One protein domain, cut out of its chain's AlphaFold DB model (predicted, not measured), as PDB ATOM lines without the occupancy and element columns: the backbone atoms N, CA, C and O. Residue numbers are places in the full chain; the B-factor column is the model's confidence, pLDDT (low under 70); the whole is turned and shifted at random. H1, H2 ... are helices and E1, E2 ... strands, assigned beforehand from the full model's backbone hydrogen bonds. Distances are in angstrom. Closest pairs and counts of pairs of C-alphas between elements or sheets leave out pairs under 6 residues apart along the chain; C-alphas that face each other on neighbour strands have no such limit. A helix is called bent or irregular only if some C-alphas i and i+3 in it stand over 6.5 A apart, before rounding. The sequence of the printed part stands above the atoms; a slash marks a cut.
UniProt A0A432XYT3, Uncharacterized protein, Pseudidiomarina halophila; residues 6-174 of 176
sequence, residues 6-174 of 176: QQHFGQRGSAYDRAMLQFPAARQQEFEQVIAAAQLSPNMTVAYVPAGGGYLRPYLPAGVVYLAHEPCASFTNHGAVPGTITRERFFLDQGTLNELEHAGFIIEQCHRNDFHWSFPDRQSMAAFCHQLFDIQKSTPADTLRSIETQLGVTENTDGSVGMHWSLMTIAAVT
ATOM      1  N   GLN A   6     151.926 242.402 190.103       49.62
ATOM      2  CA  GLN A   6     152.287 243.660 189.440       49.62
ATOM      3  C   GLN A   6     153.100 244.594 190.346       49.62
ATOM      4  O   GLN A   6     154.017 245.254 189.873       49.62
ATOM      5  N   GLN A   7     152.827 244.627 191.654       50.69
ATOM      6  CA  GLN A   7     153.572 245.468 192.597       50.69
ATOM      7  C   GLN A   7     154.958 244.892 192.932       50.69
ATOM      8  O   GLN A   7     155.903 245.656 193.119       50.69
ATOM      9  N   HIS A   8     155.106 243.561 192.981       51.53
ATOM     10  CA  HIS A   8     156.408 242.910 193.174       51.53
ATOM     11  C   HIS A   8     157.303 243.018 191.932       51.53
ATOM     12  O   HIS A   8     158.484 243.339 192.055       51.53
ATOM     13  N   PHE A   9     156.754 242.800 190.735       53.81
ATOM     14  CA  PHE A   9     157.497 242.958 189.482       53.81
ATOM     15  C   PHE A   9     157.675 244.420 189.070       53.81
ATOM     16  O   PHE A   9     158.627 244.726 188.364       53.81
ATOM     17  N   GLY A  10     156.850 245.330 189.595       57.12
ATOM     18  CA  GLY A  10     157.018 246.772 189.451       57.12
ATOM     19  C   GLY A  10     158.423 247.242 189.857       57.12
ATOM     20  O   GLY A  10     159.163 247.853 189.084       57.12
ATOM     21  N   GLN A  11     158.811 246.879 191.082       58.72
ATOM     22  CA  GLN A  11     160.113 247.217 191.659       58.72
ATOM     23  C   GLN A  11     161.247 246.387 191.033       58.72
ATOM     24  O   GLN A  11     162.257 246.962 190.621       58.72
ATOM     25  N   ARG A  12     161.054 245.065 190.875       65.50
ATOM     26  CA  ARG A  12     162.066 244.149 190.305       65.50
ATOM     27  C   ARG A  12     162.375 244.420 188.835       65.50
ATOM     28  O   ARG A  12     163.537 244.397 188.451       65.50
ATOM     29  N   GLY A  13     161.359 244.729 188.030       64.75
ATOM     30  CA  GLY A  13     161.508 245.063 186.613       64.75
ATOM     31  C   GLY A  13     162.426 246.262 186.403       64.75
ATOM     32  O   GLY A  13     163.259 246.231 185.509       64.75
ATOM     33  N   SER A  14     162.376 247.259 187.296       75.56
ATOM     34  CA  SER A  14     163.283 248.413 187.229       75.56
ATOM     35  C   SER A  14     164.749 248.059 187.517       75.56
ATOM     36  O   SER A  14     165.645 248.647 186.922       75.56
ATOM     37  N   ALA A  15     165.017 247.119 188.432       84.00
ATOM     38  CA  ALA A  15     166.379 246.684 188.757       84.00
ATOM     39  C   ALA A  15     166.949 245.772 187.667       84.00
ATOM     40  O   ALA A  15     168.097 245.935 187.263       84.00
ATOM     41  N   TYR A  16     166.111 244.878 187.141       88.56
ATOM     42  CA  TYR A  16     166.437 244.049 185.990       88.56
ATOM     43  C   TYR A  16     166.754 244.903 184.758       88.56
ATOM     44  O   TYR A  16     167.787 244.696 184.127       88.56
ATOM     45  N   ASP A  17     165.895 245.874 184.429       87.12
ATOM     46  CA  ASP A  17     166.093 246.747 183.271       87.12
ATOM     47  C   ASP A  17     167.389 247.548 183.390       87.12
ATOM     48  O   ASP A  17     168.217 247.527 182.481       87.12
ATOM     49  N   ARG A  18     167.645 248.142 184.565       88.69
ATOM     50  CA  ARG A  18     168.924 248.809 184.845       88.69
ATOM     51  C   ARG A  18     170.123 247.886 184.645       88.69
ATOM     52  O   ARG A  18     171.088 248.308 184.017       88.69
ATOM     53  N   ALA A  19     170.067 246.646 185.135       93.12
ATOM     54  CA  ALA A  19     171.160 245.688 184.973       93.12
ATOM     55  C   ALA A  19     171.431 245.380 183.492       93.12
ATOM     56  O   ALA A  19     172.579 245.417 183.053       93.12
ATOM     57  N   MET A  20     170.377 245.126 182.712       94.00
ATOM     58  CA  MET A  20     170.489 244.831 181.281       94.00
ATOM     59  C   MET A  20     170.979 246.034 180.465       94.00
ATOM     60  O   MET A  20     171.751 245.854 179.529       94.00
ATOM     61  N   LEU A  21     170.572 247.255 180.823       91.44
ATOM     62  CA  LEU A  21     171.049 248.482 180.174       91.44
ATOM     63  C   LEU A  21     172.500 248.816 180.547       91.44
ATOM     64  O   LEU A  21     173.247 249.310 179.706       91.44
ATOM     65  N   GLN A  22     172.905 248.551 181.791       94.69
ATOM     66  CA  GLN A  22     174.268 248.797 182.265       94.69
ATOM     67  C   GLN A  22     175.271 247.793 181.679       94.69
ATOM     68  O   GLN A  22     176.410 248.162 181.396       94.69
ATOM     69  N   PHE A  23     174.853 246.540 181.479       96.06
ATOM     70  CA  PHE A  23     175.703 245.457 180.980       96.06
ATOM     71  C   PHE A  23     175.060 244.752 179.769       96.06
ATOM     72  O   PHE A  23     174.710 243.572 179.850       96.06
ATOM     73  N   PRO A  24     174.912 245.436 178.618       94.88
ATOM     74  CA  PRO A  24     174.140 244.925 177.481       94.88
ATOM     75  C   PRO A  24     174.744 243.671 176.833       94.88
ATOM     76  O   PRO A  24     174.015 242.859 176.273       94.88
ATOM     77  N   ALA A  25     176.062 243.482 176.937       95.31
ATOM     78  CA  ALA A  25     176.759 242.317 176.391       95.31
ATOM     79  C   ALA A  25     176.762 241.100 177.335       95.31
ATOM     80  O   ALA A  25     177.155 240.012 176.918       95.31
ATOM     81  N   ALA A  26     176.307 241.247 178.589       97.31
ATOM     82  CA  ALA A  26     176.458 240.212 179.616       97.31
ATOM     83  C   ALA A  26     175.858 238.862 179.219       97.31
ATOM     84  O   ALA A  26     176.411 237.816 179.539       97.31
ATOM     85  N   ARG A  27     174.732 238.887 178.501       97.06
ATOM     86  CA  ARG A  27     173.944 237.702 178.131       97.06
ATOM     87  C   ARG A  27     173.973 237.404 176.636       97.06
ATOM     88  O   ARG A  27     173.106 236.699 176.139       97.06
ATOM     89  N   GLN A  28     174.962 237.928 175.915       96.75
ATOM     90  CA  GLN A  28     175.052 237.771 174.465       96.75
ATOM     91  C   GLN A  28     174.983 236.300 174.022       96.75
ATOM     92  O   GLN A  28     174.110 235.957 173.229       96.75
ATOM     93  N   GLN A  29     175.820 235.427 174.599       96.12
ATOM     94  CA  GLN A  29     175.832 233.996 174.257       96.12
ATOM     95  C   GLN A  29     174.481 233.323 174.532       96.12
ATOM     96  O   GLN A  29     174.038 232.464 173.771       96.12
ATOM     97  N   GLU A  30     173.791 233.745 175.597       95.88
ATOM     98  CA  GLU A  30     172.472 233.220 175.944       95.88
ATOM     99  C   GLU A  30     171.418 233.550 174.886       95.88
ATOM    100  O   GLU A  30     170.565 232.718 174.580       95.88
ATOM    101  N   PHE A  31     171.456 234.760 174.334       95.56
ATOM    102  CA  PHE A  31     170.512 235.180 173.304       95.56
ATOM    103  C   PHE A  31     170.838 234.556 171.949       95.56
ATOM    104  O   PHE A  31     169.940 234.044 171.282       95.56
ATOM    105  N   GLU A  32     172.113 234.537 171.568       94.69
ATOM    106  CA  GLU A  32     172.568 233.981 170.290       94.69
ATOM    107  C   GLU A  32     172.197 232.505 170.139       94.69
ATOM    108  O   GLU A  32     171.642 232.118 169.110       94.69
ATOM    109  N   GLN A  33     172.413 231.685 171.171       93.31
ATOM    110  CA  GLN A  33     172.069 230.260 171.105       93.31
ATOM    111  C   GLN A  33     170.559 230.018 170.953       93.31
ATOM    112  O   GLN A  33     170.157 229.063 170.292       93.31
ATOM    113  N   VAL A  34     169.712 230.862 171.561       91.81
ATOM    114  CA  VAL A  34     168.251 230.705 171.495       91.81
ATOM    115  C   VAL A  34     167.770 231.049 170.092       91.81
ATOM    116  O   VAL A  34     166.947 230.327 169.534       91.81
ATOM    117  N   ILE A  35     168.321 232.107 169.491       93.19
ATOM    118  CA  ILE A  35     168.025 232.451 168.097       93.19
ATOM    119  C   ILE A  35     168.529 231.373 167.137       93.19
ATOM    120  O   ILE A  35     167.807 231.011 166.208       93.19
ATOM    121  N   ALA A  36     169.724 230.827 167.372       92.06
ATOM    122  CA  ALA A  36     170.271 229.747 166.557       92.06
ATOM    123  C   ALA A  36     169.385 228.490 166.606       92.06
ATOM    124  O   ALA A  36     169.063 227.930 165.560       92.06
ATOM    125  N   ALA A  37     168.934 228.089 167.799       91.25
ATOM    126  CA  ALA A  37     168.038 226.945 167.975       91.25
ATOM    127  C   ALA A  37     166.662 227.158 167.321       91.25
ATOM    128  O   ALA A  37     166.071 226.217 166.804       91.25
ATOM    129  N   ALA A  38     166.162 228.397 167.300       91.62
ATOM    130  CA  ALA A  38     164.871 228.727 166.703       91.62
ATOM    131  C   ALA A  38     164.861 228.688 165.162       91.62
ATOM    132  O   ALA A  38     163.783 228.739 164.576       91.62
ATOM    133  N   GLN A  39     166.032 228.627 164.507       91.62
ATOM    134  CA  GLN A  39     166.179 228.510 163.043       91.62
ATOM    135  C   GLN A  39     165.307 229.501 162.244       91.62
ATOM    136  O   GLN A  39     164.690 229.174 161.227       91.62
ATOM    137  N   LEU A  40     165.247 230.746 162.719       92.69
ATOM    138  CA  LEU A  40     164.369 231.771 162.166       92.69
ATOM    139  C   LEU A  40     164.779 232.167 160.739       92.69
ATOM    140  O   LEU A  40     165.945 232.444 160.466       92.69
ATOM    141  N   SER A  41     163.795 232.267 159.846       91.12
ATOM    142  CA  SER A  41     163.967 232.707 158.457       91.12
ATOM    143  C   SER A  41     163.235 234.028 158.187       91.12
ATOM    144  O   SER A  41     162.260 234.342 158.878       91.12
ATOM    145  N   PRO A  42     163.649 234.809 157.168       92.00
ATOM    146  CA  PRO A  42     162.908 235.997 156.753       92.00
ATOM    147  C   PRO A  42     161.422 235.694 156.514       92.00
ATOM    148  O   PRO A  42     161.066 234.633 156.007       92.00
ATOM    149  N   ASN A  43     160.560 236.651 156.855       91.62
ATOM    150  CA  ASN A  43     159.094 236.584 156.822       91.62
ATOM    151  C   ASN A  43     158.430 235.687 157.882       91.62
ATOM    152  O   ASN A  43     157.201 235.662 157.954       91.62
ATOM    153  N   MET A  44     159.188 235.005 158.747       93.31
ATOM    154  CA  MET A  44     158.601 234.374 159.933       93.31
ATOM    155  C   MET A  44     158.091 235.432 160.914       93.31
ATOM    156  O   MET A  44     158.711 236.481 161.102       93.31
ATOM    157  N   THR A  45     156.968 235.139 161.568       92.00
ATOM    158  CA  THR A  45     156.461 235.944 162.685       92.00
ATOM    159  C   THR A  45     156.939 235.347 164.001       92.00
ATOM    160  O   THR A  45     156.682 234.182 164.283       92.00
ATOM    161  N   VAL A  46     157.627 236.150 164.809       91.25
ATOM    162  CA  VAL A  46     158.246 235.735 166.069       91.25
ATOM    163  C   VAL A  46     157.523 236.404 167.224       91.25
ATOM    164  O   VAL A  46     157.635 237.617 167.412       91.25
ATOM    165  N   ALA A  47     156.811 235.608 168.018       90.06
ATOM    166  CA  ALA A  47     156.247 236.053 169.284       90.06
ATOM    167  C   ALA A  47     157.263 235.838 170.416       90.06
ATOM    168  O   ALA A  47     157.676 234.709 170.671       90.06
ATOM    169  N   TYR A  48     157.656 236.906 171.112       87.69
ATOM    170  CA  TYR A  48     158.580 236.830 172.249       87.69
ATOM    171  C   TYR A  48     157.854 237.156 173.552       87.69
ATOM    172  O   TYR A  48     157.392 238.286 173.739       87.69
ATOM    173  N   VAL A  49     157.715 236.155 174.431       85.75
ATOM    174  CA  VAL A  49     156.863 236.241 175.625       85.75
ATOM    175  C   VAL A  49     157.466 235.470 176.817       85.75
ATOM    176  O   VAL A  49     157.500 234.240 176.789       85.75
ATOM    177  N   PRO A  50     157.820 236.116 177.946       84.19
ATOM    178  CA  PRO A  50     157.733 237.551 178.221       84.19
ATOM    179  C   PRO A  50     158.898 238.318 177.574       84.19
ATOM    180  O   PRO A  50     160.028 237.831 177.576       84.19
ATOM    181  N   ALA A  51     158.627 239.498 177.014       83.06
ATOM    182  CA  ALA A  51     159.620 240.231 176.233       83.06
ATOM    183  C   ALA A  51     160.635 241.054 177.047       83.06
ATOM    184  O   ALA A  51     161.668 241.466 176.509       83.06
ATOM    185  N   GLY A  52     160.357 241.333 178.320       84.50
ATOM    186  CA  GLY A  52     161.111 242.276 179.143       84.50
ATOM    187  C   GLY A  52     161.322 243.615 178.427       84.50
ATOM    188  O   GLY A  52     160.430 244.132 177.753       84.50
ATOM    189  N   GLY A  53     162.544 244.147 178.503       86.19
ATOM    190  CA  GLY A  53     162.968 245.341 177.760       86.19
ATOM    191  C   GLY A  53     163.262 245.105 176.272       86.19
ATOM    192  O   GLY A  53     163.782 245.993 175.607       86.19
ATOM    193  N   GLY A  54     162.956 243.923 175.721       88.38
ATOM    194  CA  GLY A  54     163.182 243.611 174.307       88.38
ATOM    195  C   GLY A  54     164.634 243.281 173.947       88.38
ATOM    196  O   GLY A  54     165.007 243.403 172.783       88.38
ATOM    197  N   TYR A  55     165.454 242.839 174.905       91.88
ATOM    198  CA  TYR A  55     166.894 242.597 174.706       91.88
ATOM    199  C   TYR A  55     167.228 241.472 173.720       91.88
ATOM    200  O   TYR A  55     168.357 241.407 173.255       91.88
ATOM    201  N   LEU A  56     166.265 240.614 173.368       91.69
ATOM    202  CA  LEU A  56     166.440 239.603 172.321       91.69
ATOM    203  C   LEU A  56     166.383 240.215 170.906       91.69
ATOM    204  O   LEU A  56     166.925 239.652 169.962       91.69
ATOM    205  N   ARG A  57     165.740 241.381 170.743       92.12
ATOM    206  CA  ARG A  57     165.490 242.007 169.435       92.12
ATOM    207  C   ARG A  57     166.754 242.246 168.594       92.12
ATOM    208  O   ARG A  57     166.675 241.985 167.398       92.12
ATOM    209  N   PRO A  58     167.891 242.715 169.150       94.06
ATOM    210  CA  PRO A  58     169.117 242.918 168.375       94.06
ATOM    211  C   PRO A  58     169.692 241.634 167.762       94.06
ATOM    212  O   PRO A  58     170.467 241.723 166.817       94.06
ATOM    213  N   TYR A  59     169.314 240.464 168.283       94.62
ATOM    214  CA  TYR A  59     169.812 239.162 167.834       94.62
ATOM    215  C   TYR A  59     168.940 238.527 166.748       94.62
ATOM    216  O   TYR A  59     169.323 237.512 166.175       94.62
ATOM    217  N   LEU A  60     167.764 239.092 166.459       93.88
ATOM    218  CA  LEU A  60     166.862 238.545 165.450       93.88
ATOM    219  C   LEU A  60     167.405 238.771 164.031       93.88
ATOM    220  O   LEU A  60     167.897 239.863 163.733       93.88
ATOM    221  N   PRO A  61     167.264 237.785 163.125       93.88
ATOM    222  CA  PRO A  61     167.660 237.966 161.739       93.88
ATOM    223  C   PRO A  61     166.793 239.027 161.053       93.88
ATOM    224  O   PRO A  61     165.626 239.240 161.391       93.88
ATOM    225  N   ALA A  62     167.362 239.694 160.050       93.00
ATOM    226  CA  ALA A  62     166.628 240.674 159.263       93.00
ATOM    227  C   ALA A  62     165.421 240.033 158.553       93.00
ATOM    228  O   ALA A  62     165.483 238.903 158.071       93.00
ATOM    229  N   GLY A  63     164.323 240.785 158.453       92.12
ATOM    230  CA  GLY A  63     163.127 240.368 157.717       92.12
ATOM    231  C   GLY A  63     162.121 239.533 158.511       92.12
ATOM    232  O   GLY A  63     161.084 239.188 157.953       92.12
ATOM    233  N   VAL A  64     162.363 239.223 159.788       95.50
ATOM    234  CA  VAL A  64     161.321 238.640 160.655       95.50
ATOM    235  C   VAL A  64     160.315 239.701 161.105       95.50
ATOM    236  O   VAL A  64     160.659 240.868 161.306       95.50
ATOM    237  N   VAL A  65     159.069 239.287 161.321       92.56
ATOM    238  CA  VAL A  65     158.039 240.115 161.957       92.56
ATOM    239  C   VAL A  65     158.108 239.887 163.464       92.56
ATOM    240  O   VAL A  65     157.798 238.805 163.949       92.56
ATOM    241  N   TYR A  66     158.532 240.898 164.219       91.56
ATOM    242  CA  TYR A  66     158.725 240.785 165.666       91.56
ATOM    243  C   TYR A  66     157.493 241.241 166.458       91.56
ATOM    244  O   TYR A  66     157.116 242.413 166.405       91.56
ATOM    245  N   LEU A  67     156.913 240.328 167.240       88.31
ATOM    246  CA  LEU A  67     155.798 240.566 168.155       88.31
ATOM    247  C   LEU A  67     156.264 240.363 169.606       88.31
ATOM    248  O   LEU A  67     156.253 239.256 170.141       88.31
ATOM    249  N   ALA A  68     156.693 241.437 170.263       85.12
ATOM    250  CA  ALA A  68     157.014 241.410 171.690       85.12
ATOM    251  C   ALA A  68     155.745 241.535 172.535       85.12
ATOM    252  O   ALA A  68     154.963 242.456 172.315       85.12
ATOM    253  N   HIS A  69     155.589 240.677 173.544       80.88
ATOM    254  CA  HIS A  69     154.585 240.869 174.585       80.88
ATOM    255  C   HIS A  69     155.228 240.840 175.971       80.88
ATOM    256  O   HIS A  69     155.806 239.831 176.384       80.88
ATOM    257  N   GLU A  70     155.095 241.944 176.704       78.69
ATOM    258  CA  GLU A  70     155.540 242.060 178.090       78.69
ATOM    259  C   GLU A  70     154.363 242.435 179.005       78.69
ATOM    260  O   GLU A  70     153.852 243.557 178.923       78.69
ATOM    261  N   PRO A  71     153.902 241.511 179.870       69.00
ATOM    262  CA  PRO A  71     152.797 241.780 180.789       69.00
ATOM    263  C   PRO A  71     153.189 242.679 181.980       69.00
ATOM    264  O   PRO A  71     152.309 243.178 182.686       69.00
ATOM    265  N   CYS A  72     154.482 242.889 182.247       66.12
ATOM    266  CA  CYS A  72     154.966 243.765 183.309       66.12
ATOM    267  C   CYS A  72     155.072 245.225 182.844       66.12
ATOM    268  O   CYS A  72     155.930 245.578 182.041       66.12
ATOM    269  N   ALA A  73     154.268 246.103 183.449       64.56
ATOM    270  CA  ALA A  73     154.248 247.537 183.146       64.56
ATOM    271  C   ALA A  73     155.575 248.282 183.410       64.56
ATOM    272  O   ALA A  73     155.746 249.397 182.926       64.56
ATOM    273  N   SER A  74     156.510 247.702 184.171       63.19
ATOM    274  CA  SER A  74     157.829 248.316 184.405       63.19
ATOM    275  C   SER A  74     158.776 248.222 183.218       63.19
ATOM    276  O   SER A  74     159.770 248.940 183.194       63.19
ATOM    277  N   PHE A  75     158.488 247.359 182.247       55.47
ATOM    278  CA  PHE A  75     159.173 247.366 180.968       55.47
ATOM    279  C   PHE A  75     158.297 248.132 179.979       55.47
ATOM    280  O   PHE A  75     157.165 247.748 179.703       55.47
ATOM    281  N   THR A  76     158.808 249.231 179.432       53.41
ATOM    282  CA  THR A  76     158.039 250.162 178.586       53.41
ATOM    283  C   THR A  76     157.734 249.630 177.177       53.41
ATOM    284  O   THR A  76     157.337 250.396 176.302       53.41
ATOM    285  N   ASN A  77     157.919 248.333 176.915       46.41
ATOM    286  CA  ASN A  77     157.802 247.745 175.583       46.41
ATOM    287  C   ASN A  77     156.413 247.110 175.375       46.41
ATOM    288  O   ASN A  77     156.257 245.890 175.340       46.41
ATOM    289  N   HIS A  78     155.374 247.943 175.269       43.34
ATOM    290  CA  HIS A  78     154.006 247.483 175.019       43.34
ATOM    291  C   HIS A  78     153.773 247.166 173.533       43.34
ATOM    292  O   HIS A  78     153.235 247.980 172.785       43.34
ATOM    293  N   GLY A  79     154.135 245.953 173.110       41.22
ATOM    294  CA  GLY A  79     153.461 245.279 172.000       41.22
ATOM    295  C   GLY A  79     152.271 244.483 172.548       41.22
ATOM    296  O   GLY A  79     152.423 243.597 173.394       41.22
ATOM    297  N   ALA A  80     151.053 244.835 172.143       36.12
ATOM    298  CA  ALA A  80     149.854 244.117 172.563       36.12
ATOM    299  C   ALA A  80     149.660 242.871 171.686       36.12
ATOM    300  O   ALA A  80     149.365 242.991 170.500       36.12
ATOM    301  N   VAL A  81     149.788 241.680 172.275       42.88
ATOM    302  CA  VAL A  81     149.222 240.440 171.726       42.88
ATOM    303  C   VAL A  81     147.967 240.129 172.557       42.88
ATOM    304  O   VAL A  81     148.060 240.151 173.786       42.88
ATOM    305  N   PRO A  82     146.784 239.899 171.957       32.19
ATOM    306  CA  PRO A  82     145.579 239.573 172.715       32.19
ATOM    307  C   PRO A  82     145.703 238.188 173.361       32.19
ATOM    308  O   PRO A  82     145.828 237.185 172.664       32.19
ATOM    309  N   GLY A  83     145.643 238.127 174.692       40.28
ATOM    310  CA  GLY A  83     145.597 236.875 175.446       40.28
ATOM    311  C   GLY A  83     145.955 237.081 176.916       40.28
ATOM    312  O   GLY A  83     147.032 237.575 177.238       40.28
ATOM    313  N   THR A  84     145.059 236.707 177.828       35.22
ATOM    314  CA  THR A  84     145.356 236.692 179.267       35.22
ATOM    315  C   THR A  84     146.179 235.446 179.574       35.22
ATOM    316  O   THR A  84     145.625 234.361 179.716       35.22
ATOM    317  N   ILE A  85     147.500 235.585 179.675       47.12
ATOM    318  CA  ILE A  85     148.372 234.492 180.121       47.12
ATOM    319  C   ILE A  85     148.447 234.538 181.652       47.12
ATOM    320  O   ILE A  85     149.143 235.374 182.229       47.12
ATOM    321  N   THR A  86     147.735 233.646 182.337       35.16
ATOM    322  CA  THR A  86     147.963 233.377 183.764       35.16
ATOM    323  C   THR A  86     149.207 232.500 183.895       35.16
ATOM    324  O   THR A  86     149.199 231.364 183.430       35.16
ATOM    325  N   ARG A  87     150.298 233.018 184.474       52.00
ATOM    326  CA  ARG A  87     151.561 232.270 184.615       52.00
ATOM    327  C   ARG A  87     151.770 231.742 186.029       52.00
ATOM    328  O   ARG A  87     152.028 232.511 186.954       52.00
ATOM    329  N   GLU A  88     151.756 230.423 186.157       49.66
ATOM    330  CA  GLU A  88     152.479 229.710 187.210       49.66
ATOM    331  C   GLU A  88     153.962 229.578 186.806       49.66
ATOM    332  O   GLU A  88     154.315 229.653 185.626       49.66
ATOM    333  N   ARG A  89     154.867 229.490 187.788       53.78
ATOM    334  CA  ARG A  89     156.317 229.404 187.540       53.78
ATOM    335  C   ARG A  89     156.700 227.952 187.263       53.78
ATOM    336  O   ARG A  89     156.974 227.223 188.211       53.78
ATOM    337  N   PHE A  90     156.754 227.573 185.993       62.28
ATOM    338  CA  PHE A  90     157.289 226.280 185.573       62.28
ATOM    339  C   PHE A  90     158.745 226.430 185.143       62.28
ATOM    340  O   PHE A  90     159.091 227.336 184.381       62.28
ATOM    341  N   PHE A  91     159.602 225.555 185.659       74.75
ATOM    342  CA  PHE A  91     160.871 225.277 185.005       74.75
ATOM    343  C   PHE A  91     160.581 224.330 183.846       74.75
ATOM    344  O   PHE A  91     159.778 223.414 184.004       74.75
ATOM    345  N   LEU A  92     161.214 224.568 182.696       83.12
ATOM    346  CA  LEU A  92     161.138 223.623 181.588       83.12
ATOM    347  C   LEU A  92     161.785 222.314 182.039       83.12
ATOM    348  O   LEU A  92     162.922 222.311 182.515       83.12
ATOM    349  N   ASP A  93     161.041 221.226 181.920       86.19
ATOM    350  CA  ASP A  93     161.466 219.896 182.331       86.19
ATOM    351  C   ASP A  93     160.810 218.819 181.453       86.19
ATOM    352  O   ASP A  93     160.191 219.107 180.425       86.19
ATOM    353  N   GLN A  94     160.942 217.554 181.858       88.62
ATOM    354  CA  GLN A  94     160.331 216.438 181.140       88.62
ATOM    355  C   GLN A  94     158.798 216.540 181.074       88.62
ATOM    356  O   GLN A  94     158.204 216.098 180.093       88.62
ATOM    357  N   GLY A  95     158.152 217.129 182.084       90.12
ATOM    358  CA  GLY A  95     156.715 217.384 182.067       90.12
ATOM    359  C   GLY A  95     156.337 218.334 180.938       90.12
ATOM    360  O   GLY A  95     155.405 218.047 180.194       90.12
ATOM    361  N   THR A  96     157.131 219.388 180.726       89.56
ATOM    362  CA  THR A  96     156.921 220.320 179.605       89.56
ATOM    363  C   THR A  96     157.032 219.628 178.243       89.56
ATOM    364  O   THR A  96     156.233 219.896 177.349       89.56
ATOM    365  N   LEU A  97     158.002 218.723 178.072       91.88
ATOM    366  CA  LEU A  97     158.147 217.957 176.826       91.88
ATOM    367  C   LEU A  97     156.917 217.082 176.576       91.88
ATOM    368  O   LEU A  97     156.349 217.111 175.487       91.88
ATOM    369  N   ASN A  98     156.454 216.382 177.613       92.44
ATOM    370  CA  ASN A  98     155.251 215.568 177.521       92.44
ATOM    371  C   ASN A  98     154.033 216.438 177.172       92.44
ATOM    372  O   ASN A  98     153.240 216.053 176.323       92.44
ATOM    373  N   GLU A  99     153.868 217.605 177.798       92.06
ATOM    374  CA  GLU A  99     152.761 218.526 177.507       92.06
ATOM    375  C   GLU A  99     152.774 219.012 176.053       92.06
ATOM    376  O   GLU A  99     151.719 219.048 175.422       92.06
ATOM    377  N   LEU A 100     153.952 219.327 175.504       91.75
ATOM    378  CA  LEU A 100     154.105 219.698 174.097       91.75
ATOM    379  C   LEU A 100     153.676 218.554 173.169       91.75
ATOM    380  O   LEU A 100     152.862 218.773 172.272       91.75
ATOM    381  N   GLU A 101     154.151 217.334 173.413       93.19
ATOM    382  CA  GLU A 101     153.775 216.155 172.622       93.19
ATOM    383  C   GLU A 101     152.272 215.846 172.724       93.19
ATOM    384  O   GLU A 101     151.618 215.601 171.710       93.19
ATOM    385  N   HIS A 102     151.683 215.924 173.924       93.62
ATOM    386  CA  HIS A 102     150.240 215.734 174.128       93.62
ATOM    387  C   HIS A 102     149.404 216.834 173.462       93.62
ATOM    388  O   HIS A 102     148.290 216.568 173.009       93.62
ATOM    389  N   ALA A 103     149.932 218.059 173.377       93.62
ATOM    390  CA  ALA A 103     149.333 219.158 172.624       93.62
ATOM    391  C   ALA A 103     149.508 219.008 171.100       93.62
ATOM    392  O   ALA A 103     149.020 219.846 170.342       93.62
ATOM    393  N   GLY A 104     150.172 217.940 170.647       94.44
ATOM    394  CA  GLY A 104     150.368 217.619 169.240       94.44
ATOM    395  C   GLY A 104     151.583 218.292 168.612       94.44
ATOM    396  O   GLY A 104     151.685 218.277 167.391       94.44
ATOM    397  N   PHE A 105     152.494 218.879 169.392       95.31
ATOM    398  CA  PHE A 105     153.764 219.377 168.868       95.31
ATOM    399  C   PHE A 105     154.750 218.231 168.638       95.31
ATOM    400  O   PHE A 105     154.809 217.262 169.391       95.31
ATOM    401  N   ILE A 106     155.582 218.388 167.614       94.56
ATOM    402  CA  ILE A 106     156.743 217.552 167.339       94.56
ATOM    403  C   ILE A 106     157.963 218.301 167.867       94.56
ATOM    404  O   ILE A 106     158.267 219.400 167.404       94.56
ATOM    405  N   ILE A 107     158.654 217.723 168.850       94.25
ATOM    406  CA  ILE A 107     159.896 218.289 169.383       94.25
ATOM    407  C   ILE A 107     161.016 218.007 168.380       94.25
ATOM    408  O   ILE A 107     161.391 216.857 168.166       94.25
ATOM    409  N   GLU A 108     161.561 219.057 167.771       94.19
ATOM    410  CA  GLU A 108     162.682 218.939 166.836       94.19
ATOM    411  C   GLU A 108     164.022 218.944 167.573       94.19
ATOM    412  O   GLU A 108     164.959 218.251 167.177       94.19
ATOM    413  N   GLN A 109     164.122 219.736 168.647       91.62
ATOM    414  CA  GLN A 109     165.351 219.912 169.418       91.62
ATOM    415  C   GLN A 109     165.050 220.128 170.902       91.62
ATOM    416  O   GLN A 109     164.141 220.872 171.270       91.62
ATOM    417  N   CYS A 110     165.863 219.521 171.764       93.00
ATOM    418  CA  CYS A 110     165.851 219.764 173.201       93.00
ATOM    419  C   CYS A 110     167.275 219.624 173.740       93.00
ATOM    420  O   CYS A 110     167.821 218.521 173.802       93.00
ATOM    421  N   HIS A 111     167.879 220.743 174.132       90.62
ATOM    422  CA  HIS A 111     169.269 220.779 174.580       90.62
ATOM    423  C   HIS A 111     169.412 221.625 175.833       90.62
ATOM    424  O   HIS A 111     168.744 222.647 175.991       90.62
ATOM    425  N   ARG A 112     170.329 221.214 176.707       92.50
ATOM    426  CA  ARG A 112     170.881 222.081 177.739       92.50
ATOM    427  C   ARG A 112     172.265 222.506 177.280       92.50
ATOM    428  O   ARG A 112     173.131 221.653 177.115       92.50
ATOM    429  N   ASN A 113     172.438 223.801 177.069       92.94
ATOM    430  CA  ASN A 113     173.702 224.369 176.625       92.94
ATOM    431  C   ASN A 113     174.395 225.034 177.807       92.94
ATOM    432  O   ASN A 113     173.762 225.818 178.517       92.94
ATOM    433  N   ASP A 114     175.678 224.734 177.982       95.44
ATOM    434  CA  ASP A 114     176.566 225.433 178.905       95.44
ATOM    435  C   ASP A 114     177.283 226.566 178.159       95.44
ATOM    436  O   ASP A 114     177.756 226.387 177.037       95.44
ATOM    437  N   PHE A 115     177.339 227.744 178.772       95.38
ATOM    438  CA  PHE A 115     177.924 228.952 178.185       95.38
ATOM    439  C   PHE A 115     178.336 229.934 179.282       95.38
ATOM    440  O   PHE A 115     178.166 229.675 180.479       95.38
ATOM    441  N   HIS A 116     178.879 231.082 178.879       96.81
ATOM    442  CA  HIS A 116     179.308 232.119 179.808       96.81
ATOM    443  C   HIS A 116     178.473 233.382 179.681       96.81
ATOM    444  O   HIS A 116     178.248 233.892 178.584       96.81
ATOM    445  N   TRP A 117     178.070 233.936 180.824       97.94
ATOM    446  CA  TRP A 117     177.749 235.358 180.885       97.94
ATOM    447  C   TRP A 117     179.045 236.147 181.061       97.94
ATOM    448  O   TRP A 117     179.829 235.854 181.965       97.94
ATOM    449  N   SER A 118     179.285 237.122 180.189       97.62
ATOM    450  CA  SER A 118     180.584 237.789 180.061       97.62
ATOM    451  C   SER A 118     180.587 239.180 180.688       97.62
ATOM    452  O   SER A 118     179.698 239.990 180.441       97.62
ATOM    453  N   PHE A 119     181.621 239.489 181.465       98.00
ATOM    454  CA  PHE A 119     181.754 240.759 182.175       98.00
ATOM    455  C   PHE A 119     183.188 241.287 182.080       98.00
ATOM    456  O   PHE A 119     184.122 240.491 181.997       98.00
ATOM    457  N   PRO A 120     183.393 242.614 182.137       96.88
ATOM    458  CA  PRO A 120     184.736 243.192 182.105       96.88
ATOM    459  C   PRO A 120     185.568 242.833 183.341       96.88
ATOM    460  O   PRO A 120     186.786 242.798 183.257       96.88
ATOM    461  N   ASP A 121     184.919 242.563 184.478       96.94
ATOM    462  CA  ASP A 121     185.567 242.188 185.730       96.94
ATOM    463  C   ASP A 121     184.560 241.529 186.700       96.94
ATOM    464  O   ASP A 121     183.338 241.526 186.485       96.94
ATOM    465  N   ARG A 122     185.072 240.982 187.810       96.56
ATOM    466  CA  ARG A 122     184.272 240.322 188.861       96.56
ATOM    467  C   ARG A 122     183.285 241.253 189.573       96.56
ATOM    468  O   ARG A 122     182.234 240.792 190.018       96.56
ATOM    469  N   GLN A 123     183.606 242.539 189.712       96.31
ATOM    470  CA  GLN A 123     182.739 243.501 190.401       96.31
ATOM    471  C   GLN A 123     181.503 243.802 189.551       96.31
ATOM    472  O   GLN A 123     180.387 243.805 190.066       96.31
ATOM    473  N   SER A 124     181.702 243.969 188.245       97.12
ATOM    474  CA  SER A 124     180.657 244.132 187.238       97.12
ATOM    475  C   SER A 124     179.725 242.920 187.194       97.12
ATOM    476  O   SER A 124     178.508 243.084 187.271       97.12
ATOM    477  N   MET A 125     180.283 241.704 187.178       97.56
ATOM    478  CA  MET A 125     179.519 240.452 187.275       97.56
ATOM    479  C   MET A 125     178.641 240.409 188.533       97.56
ATOM    480  O   MET A 125     177.439 240.142 188.464       97.56
ATOM    481  N   ALA A 126     179.227 240.705 189.695       96.88
ATOM    482  CA  ALA A 126     178.502 240.695 190.958       96.88
ATOM    483  C   ALA A 126     177.401 241.760 190.994       96.88
ATOM    484  O   ALA A 126     176.276 241.457 191.386       96.88
ATOM    485  N   ALA A 127     177.693 242.986 190.551       95.69
ATOM    486  CA  ALA A 127     176.727 244.079 190.497       95.69
ATOM    487  C   ALA A 127     175.567 243.771 189.541       95.69
ATOM    488  O   ALA A 127     174.415 244.052 189.880       95.69
ATOM    489  N   PHE A 128     175.853 243.164 188.386       96.94
ATOM    490  CA  PHE A 128     174.837 242.714 187.441       96.94
ATOM    491  C   PHE A 128     173.903 241.689 188.082       96.94
ATOM    492  O   PHE A 128     172.703 241.937 188.157       96.94
ATOM    493  N   CYS A 129     174.430 240.583 188.616       95.69
ATOM    494  CA  CYS A 129     173.610 239.535 189.232       95.69
ATOM    495  C   CYS A 129     172.825 240.053 190.445       95.69
ATOM    496  O   CYS A 129     171.652 239.718 190.624       95.69
ATOM    497  N   HIS A 130     173.443 240.912 191.256       93.00
ATOM    498  CA  HIS A 130     172.809 241.507 192.427       93.00
ATOM    499  C   HIS A 130     171.573 242.340 192.054       93.00
ATOM    500  O   HIS A 130     170.530 242.226 192.700       93.00
ATOM    501  N   GLN A 131     171.666 243.125 190.975       91.38
ATOM    502  CA  GLN A 131     170.552 243.915 190.447       91.38
ATOM    503  C   GLN A 131     169.533 243.058 189.685       91.38
ATOM    504  O   GLN A 131     168.335 243.169 189.945       91.38
ATOM    505  N   LEU A 132     169.993 242.184 188.785       92.00
ATOM    506  CA  LEU A 132     169.150 241.346 187.926       92.00
ATOM    507  C   LEU A 132     168.194 240.475 188.747       92.00
ATOM    508  O   LEU A 132     167.011 240.362 188.421       92.00
ATOM    509  N   PHE A 133     168.697 239.877 189.831       90.19
ATOM    510  CA  PHE A 133     167.911 239.005 190.701       90.19
ATOM    511  C   PHE A 133     167.233 239.740 191.865       90.19
ATOM    512  O   PHE A 133     166.429 239.127 192.578       90.19
ATOM    513  N   ASP A 134     167.482 241.046 192.009       88.06
ATOM    514  CA  ASP A 134     166.984 241.890 193.098       88.06
ATOM    515  C   ASP A 134     167.364 241.330 194.484       88.06
ATOM    516  O   ASP A 134     166.518 241.052 195.339       88.06
ATOM    517  N   ILE A 135     168.662 241.080 194.697       88.31
ATOM    518  CA  ILE A 135     169.174 240.450 195.920       88.31
ATOM    519  C   ILE A 135     169.248 241.487 197.051       88.31
ATOM    520  O   ILE A 135     170.252 242.145 197.249       88.31
ATOM    521  N   GLN A 136     168.187 241.616 197.847       87.88
ATOM    522  CA  GLN A 136     168.088 242.679 198.865       87.88
ATOM    523  C   GLN A 136     168.762 242.370 200.217       87.88
ATOM    524  O   GLN A 136     168.945 243.263 201.041       87.88
ATOM    525  N   LYS A 137     169.065 241.098 200.507       90.88
ATOM    526  CA  LYS A 137     169.490 240.644 201.851       90.88
ATOM    527  C   LYS A 137     170.991 240.391 201.997       90.88
ATOM    528  O   LYS A 137     171.422 239.965 203.064       90.88
ATOM    529  N   SER A 138     171.770 240.601 200.946       92.94
ATOM    530  CA  SER A 138     173.217 240.384 200.956       92.94
ATOM    531  C   SER A 138     173.926 241.575 200.333       92.94
ATOM    532  O   SER A 138     173.282 242.495 199.838       92.94
ATOM    533  N   THR A 139     175.253 241.567 200.347       94.12
ATOM    534  CA  THR A 139     176.045 242.555 199.607       94.12
ATOM    535  C   THR A 139     176.446 242.014 198.229       94.12
ATOM    536  O   THR A 139     176.446 240.794 198.030       94.12
ATOM    537  N   PRO A 140     176.859 242.874 197.279       93.06
ATOM    538  CA  PRO A 140     177.496 242.424 196.043       93.06
ATOM    539  C   PRO A 140     178.744 241.558 196.283       93.06
ATOM    540  O   PRO A 140     178.997 240.628 195.525       93.06
ATOM    541  N   ALA A 141     179.494 241.797 197.364       94.88
ATOM    542  CA  ALA A 141     180.639 240.957 197.726       94.88
ATOM    543  C   ALA A 141     180.212 239.534 198.129       94.88
ATOM    544  O   ALA A 141     180.887 238.562 197.791       94.88
ATOM    545  N   ASP A 142     179.071 239.390 198.809       95.69
ATOM    546  CA  ASP A 142     178.496 238.071 199.096       95.69
ATOM    547  C   ASP A 142     177.986 237.401 197.819       95.69
ATOM    548  O   ASP A 142     178.216 236.210 197.629       95.69
ATOM    549  N   THR A 143     177.361 238.166 196.916       95.25
ATOM    550  CA  THR A 143     176.947 237.676 195.594       95.25
ATOM    551  C   THR A 143     178.140 237.145 194.802       95.25
ATOM    552  O   THR A 143     178.058 236.038 194.277       95.25
ATOM    553  N   LEU A 144     179.263 237.871 194.771       96.12
ATOM    554  CA  LEU A 144     180.497 237.412 194.129       96.12
ATOM    555  C   LEU A 144     180.964 236.072 194.707       96.12
ATOM    556  O   LEU A 144     181.157 235.113 193.964       96.12
ATOM    557  N   ARG A 145     181.068 235.986 196.038       96.12
ATOM    558  CA  ARG A 145     181.488 234.757 196.727       96.12
ATOM    559  C   ARG A 145     180.560 233.584 196.401       96.12
ATOM    560  O   ARG A 145     181.024 232.466 196.191       96.12
ATOM    561  N   SER A 146     179.248 233.816 196.352       95.75
ATOM    562  CA  SER A 146     178.274 232.786 195.978       95.75
ATOM    563  C   SER A 146     178.433 232.330 194.529       95.75
ATOM    564  O   SER A 146     178.372 231.132 194.275       95.75
ATOM    565  N   ILE A 147     178.685 233.248 193.593       95.88
ATOM    566  CA  ILE A 147     178.928 232.905 192.186       95.88
ATOM    567  C   ILE A 147     180.175 232.019 192.059       95.88
ATOM    568  O   ILE A 147     180.106 230.948 191.459       95.88
ATOM    569  N   GLU A 148     181.292 232.415 192.673       95.38
ATOM    570  CA  GLU A 148     182.556 231.670 192.588       95.38
ATOM    571  C   GLU A 148     182.471 230.277 193.226       95.38
ATOM    572  O   GLU A 148     183.100 229.338 192.746       95.38
ATOM    573  N   THR A 149     181.678 230.128 194.290       95.06
ATOM    574  CA  THR A 149     181.559 228.857 195.023       95.06
ATOM    575  C   THR A 149     180.524 227.898 194.447       95.06
ATOM    576  O   THR A 149     180.672 226.692 194.631       95.06
ATOM    577  N   GLN A 150     179.471 228.401 193.795       94.69
ATOM    578  CA  GLN A 150     178.332 227.576 193.371       94.69
ATOM    579  C   GLN A 150     178.201 227.425 191.857       94.69
ATOM    580  O   GLN A 150     177.730 226.386 191.405       94.69
ATOM    581  N   LEU A 151     178.570 228.448 191.083       94.12
ATOM    582  CA  LEU A 151     178.419 228.444 189.626       94.12
ATOM    583  C   LEU A 151     179.756 228.198 188.935       94.12
ATOM    584  O   LEU A 151     179.839 227.354 188.051       94.12
ATOM    585  N   GLY A 152     180.800 228.899 189.376       95.88
ATOM    586  CA  GLY A 152     182.106 228.902 188.727       95.88
ATOM    587  C   GLY A 152     182.309 230.118 187.820       95.88
ATOM    588  O   GLY A 152     181.365 230.707 187.285       95.88
ATOM    589  N   VAL A 153     183.573 230.524 187.689       97.31
ATOM    590  CA  VAL A 153     183.999 231.693 186.912       97.31
ATOM    591  C   VAL A 153     185.285 231.347 186.175       97.31
ATOM    592  O   VAL A 153     186.235 230.853 186.781       97.31
ATOM    593  N   THR A 154     185.324 231.636 184.879       96.69
ATOM    594  CA  THR A 154     186.553 231.608 184.081       96.69
ATOM    595  C   THR A 154     187.084 233.026 183.933       96.69
ATOM    596  O   THR A 154     186.318 233.948 183.672       96.69
ATOM    597  N   GLU A 155     188.390 233.206 184.090       96.12
ATOM    598  CA  GLU A 155     189.069 234.482 183.873       96.12
ATOM    599  C   GLU A 155     189.874 234.420 182.578       96.12
ATOM    600  O   GLU A 155     190.594 233.451 182.324       96.12
ATOM    601  N   ASN A 156     189.718 235.446 181.753       92.44
ATOM    602  CA  ASN A 156     190.425 235.594 180.493       92.44
ATOM    603  C   ASN A 156     191.749 236.335 180.710       92.44
ATOM    604  O   ASN A 156     191.961 237.023 181.709       92.44
ATOM    605  N   THR A 157     192.654 236.232 179.739       90.88
ATOM    606  CA  THR A 157     193.978 236.871 179.801       90.88
ATOM    607  C   THR A 157     193.928 238.400 179.802       90.88
ATOM    608  O   THR A 157     194.891 239.033 180.227       90.88
ATOM    609  N   ASP A 158     192.825 238.993 179.343       93.12
ATOM    610  CA  ASP A 158     192.576 240.438 179.339       93.12
ATOM    611  C   ASP A 158     191.941 240.960 180.642       93.12
ATOM    612  O   ASP A 158     191.681 242.157 180.761       93.12
ATOM    613  N   GLY A 159     191.709 240.081 181.626       90.81
ATOM    614  CA  GLY A 159     191.076 240.405 182.905       90.81
ATOM    615  C   GLY A 159     189.546 240.341 182.896       90.81
ATOM    616  O   GLY A 159     188.933 240.473 183.957       90.81
ATOM    617  N   SER A 160     188.921 240.095 181.737       96.25
ATOM    618  CA  SER A 160     187.482 239.837 181.666       96.25
ATOM    619  C   SER A 160     187.125 238.482 182.278       96.25
ATOM    620  O   SER A 160     187.956 237.577 182.387       96.25
ATOM    621  N   VAL A 161     185.870 238.333 182.700       97.88
ATOM    622  CA  VAL A 161     185.389 237.117 183.360       97.88
ATOM    623  C   VAL A 161     184.140 236.558 182.695       97.88
ATOM    624  O   VAL A 161     183.253 237.294 182.264       97.88
ATOM    625  N   GLY A 162     184.063 235.232 182.641       97.62
ATOM    626  CA  GLY A 162     182.903 234.467 182.207       97.62
ATOM    627  C   GLY A 162     182.285 233.721 183.384       97.62
ATOM    628  O   GLY A 162     182.875 232.764 183.884       97.62
ATOM    629  N   MET A 163     181.093 234.127 183.816       97.81
ATOM    630  CA  MET A 163     180.301 233.376 184.792       97.81
ATOM    631  C   MET A 163     179.720 232.135 184.119       97.81
ATOM    632  O   MET A 163     179.070 232.258 183.083       97.81
ATOM    633  N   HIS A 164     179.940 230.953 184.694       97.69
ATOM    634  CA  HIS A 164     179.405 229.702 184.152       97.69
ATOM    635  C   HIS A 164     177.884 229.685 184.298       97.69
ATOM    636  O   HIS A 164     177.345 229.968 185.371       97.69
ATOM    637  N   TRP A 165     177.187 229.370 183.212       96.12
ATOM    638  CA  TRP A 165     175.734 229.317 183.186       96.12
ATOM    639  C   TRP A 165     175.239 228.235 182.230       96.12
ATOM    640  O   TRP A 165     175.995 227.708 181.417       96.12
ATOM    641  N   SER A 166     173.954 227.896 182.334       93.50
ATOM    642  CA  SER A 166     173.326 226.958 181.408       93.50
ATOM    643  C   SER A 166     171.853 227.284 181.201       93.50
ATOM    644  O   SER A 166     171.183 227.769 182.114       93.50
ATOM    645  N   LEU A 167     171.344 226.983 180.010       92.00
ATOM    646  CA  LEU A 167     169.946 227.181 179.640       92.00
ATOM    647  C   LEU A 167     169.443 225.943 178.905       92.00
ATOM    648  O   LEU A 167     170.128 225.407 178.034       92.00
ATOM    649  N   MET A 168     168.242 225.497 179.271       91.62
ATOM    650  CA  MET A 168     167.504 224.498 178.510       91.62
ATOM    651  C   MET A 168     166.683 225.197 177.426       91.62
ATOM    652  O   MET A 168     165.910 226.108 177.728       91.62
ATOM    653  N   THR A 169     166.833 224.741 176.188       92.44
ATOM    654  CA  THR A 169     166.099 225.232 175.021       92.44
ATOM    655  C   THR A 169     165.324 224.083 174.393       92.44
ATOM    656  O   THR A 169     165.880 223.005 174.178       92.44
ATOM    657  N   ILE A 170     164.052 224.333 174.086       92.75
ATOM    658  CA  ILE A 170     163.164 223.409 173.376       92.75
ATOM    659  C   ILE A 170     162.707 224.107 172.094       92.75
ATOM    660  O   ILE A 170     162.175 225.215 172.163       92.75
ATOM    661  N   ALA A 171     162.902 223.460 170.946       92.75
ATOM    662  CA  ALA A 171     162.310 223.855 169.672       92.75
ATOM    663  C   ALA A 171     161.310 222.776 169.247       92.75
ATOM    664  O   ALA A 171     161.643 221.589 169.205       92.75
ATOM    665  N   ALA A 172     160.075 223.188 168.977       93.25
ATOM    666  CA  ALA A 172     158.996 222.287 168.605       93.25
ATOM    667  C   ALA A 172     158.096 222.933 167.550       93.25
ATOM    668  O   ALA A 172     157.894 224.149 167.554       93.25
ATOM    669  N   VAL A 173     157.532 222.105 166.677       92.06
ATOM    670  CA  VAL A 173     156.680 222.522 165.560       92.06
ATOM    671  C   VAL A 173     155.330 221.828 165.632       92.06
ATOM    672  O   VAL A 173     155.212 220.720 166.147       92.06
ATOM    673  N   THR A 174     154.289 222.463 165.109       88.56
ATOM    674  CA  THR A 174     153.026 221.766 164.848       88.56
ATOM    675  C   THR A 174     153.160 220.944 163.561       88.56
ATOM    676  O   THR A 174     153.746 221.454 162.604       88.56
TER     677      THR A 174
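This is residues 6 to 174 of the 176 residues of an uncharacterized protein of Pseudidiomarina halophila (UniProt A0A432XYT3). A long, bent ribbon of two antiparallel strands, E3 and E5, runs along one side of the domain; H3 packs on one end of it, H4 and H5 pack on the other end, where the short strand E4 joins E5, and H2 packs along it. Away from the ribbon, H1 packs on H4, and E1 and E2 form a small separate sheet of two parallel strands. The printed part has 169 residues, with five named helices and five named strands in the order H1 H2 E1 E2 H3 E3 H4 H5 E4 E5; the larger sheet has the order E3, E5, E4 and is antiparallel, and the class is mixed, helices and strands. The whole is compact, with a radius of gyration of the C-alphas of 17.4 A and spans of 47 by 35 by 34 A.

H1, residues 6 to 22, touches H4, residues 122 to 132, at a shallow tilt of 27 degrees, opposite ways; their closest C-alphas, of Tyr 16 and Leu 132, are 4.3 A apart. H2, residues 28 to 38, touches no helix and is on the sheet of E3, residues 106 to 119, E5, residues 161 to 173, and E4, residues 153 to 155. The closest C-alphas of H2 and E5 are those of Ala 38 and Ala 171, 6.3 A apart. E1, residues 45 to 48, and E2, residues 65 to 68, are parallel neighbours at 18 degrees, with N 46 and O 65 at 2.8 A, within hydrogen-bond range. Both are apart from E3, E5 and E4. H3, residues 94 to 102, is on the larger sheet, over E3, at a height over the sheet of 9.0 A, on a local plane fitted to just 6 C-alphas. E3 and E5 are antiparallel at 164 degrees, with N 106 and O 173 at 2.8 A and N 119 and O 161 at 2.8 A. H4 is on the same face of this sheet as H3, at a height over the sheet of 9.7 A; it runs along the strands, at 21 degrees to E3 on the local plane, and is over E3 and only just over E5, with 3 of its C-alphas. H5, residues 140 to 150, touches H4 about perpendicular, at 82 degrees, with the C-alphas of Ala 126 and Leu 144 closest at 5.0 A. H4 and H5 with the sheet make two layers, helices on one face of a sheet. E3, H4, H5 and E4 form a split strand-helix-strand unit, two strands running the same way with E5 between them, and its crossover is right-handed. E4 and E5 are a hairpin, with N 162 and O 154 at 2.8 A. Every O i to N i+4 pair is within hydrogen-bond range in H3, H4 and H5; in H1 it is 10 of 13 and in H2 6 of 7.

H1 begins at C-alpha 6, (152.287, 243.660, 189.440), is 23.7 A long and has a kink of 26 degrees near residue 13. H2 is 15.7 A long. E3 begins at C-alpha 106, (156.743, 217.552, 167.339), is 37.2 A long and bends by 51 degrees at residue 114. H4 is 15.2 A long and H5 15.1 A. E5, 36.8 A long, bends by 55 degrees at residue 164 and ends at C-alpha 173, (156.680, 222.522, 165.560).

The two C-alphas farthest apart are those of His 102 and Asp 158, 49.3 A. The printed part has no cut. The long links are E1 to E2, 16 residues, and E2 to H3, 25 residues. The mean pLDDT of the printed part is 85.7; residues 6 to 13 and 71 to 90 are under 70.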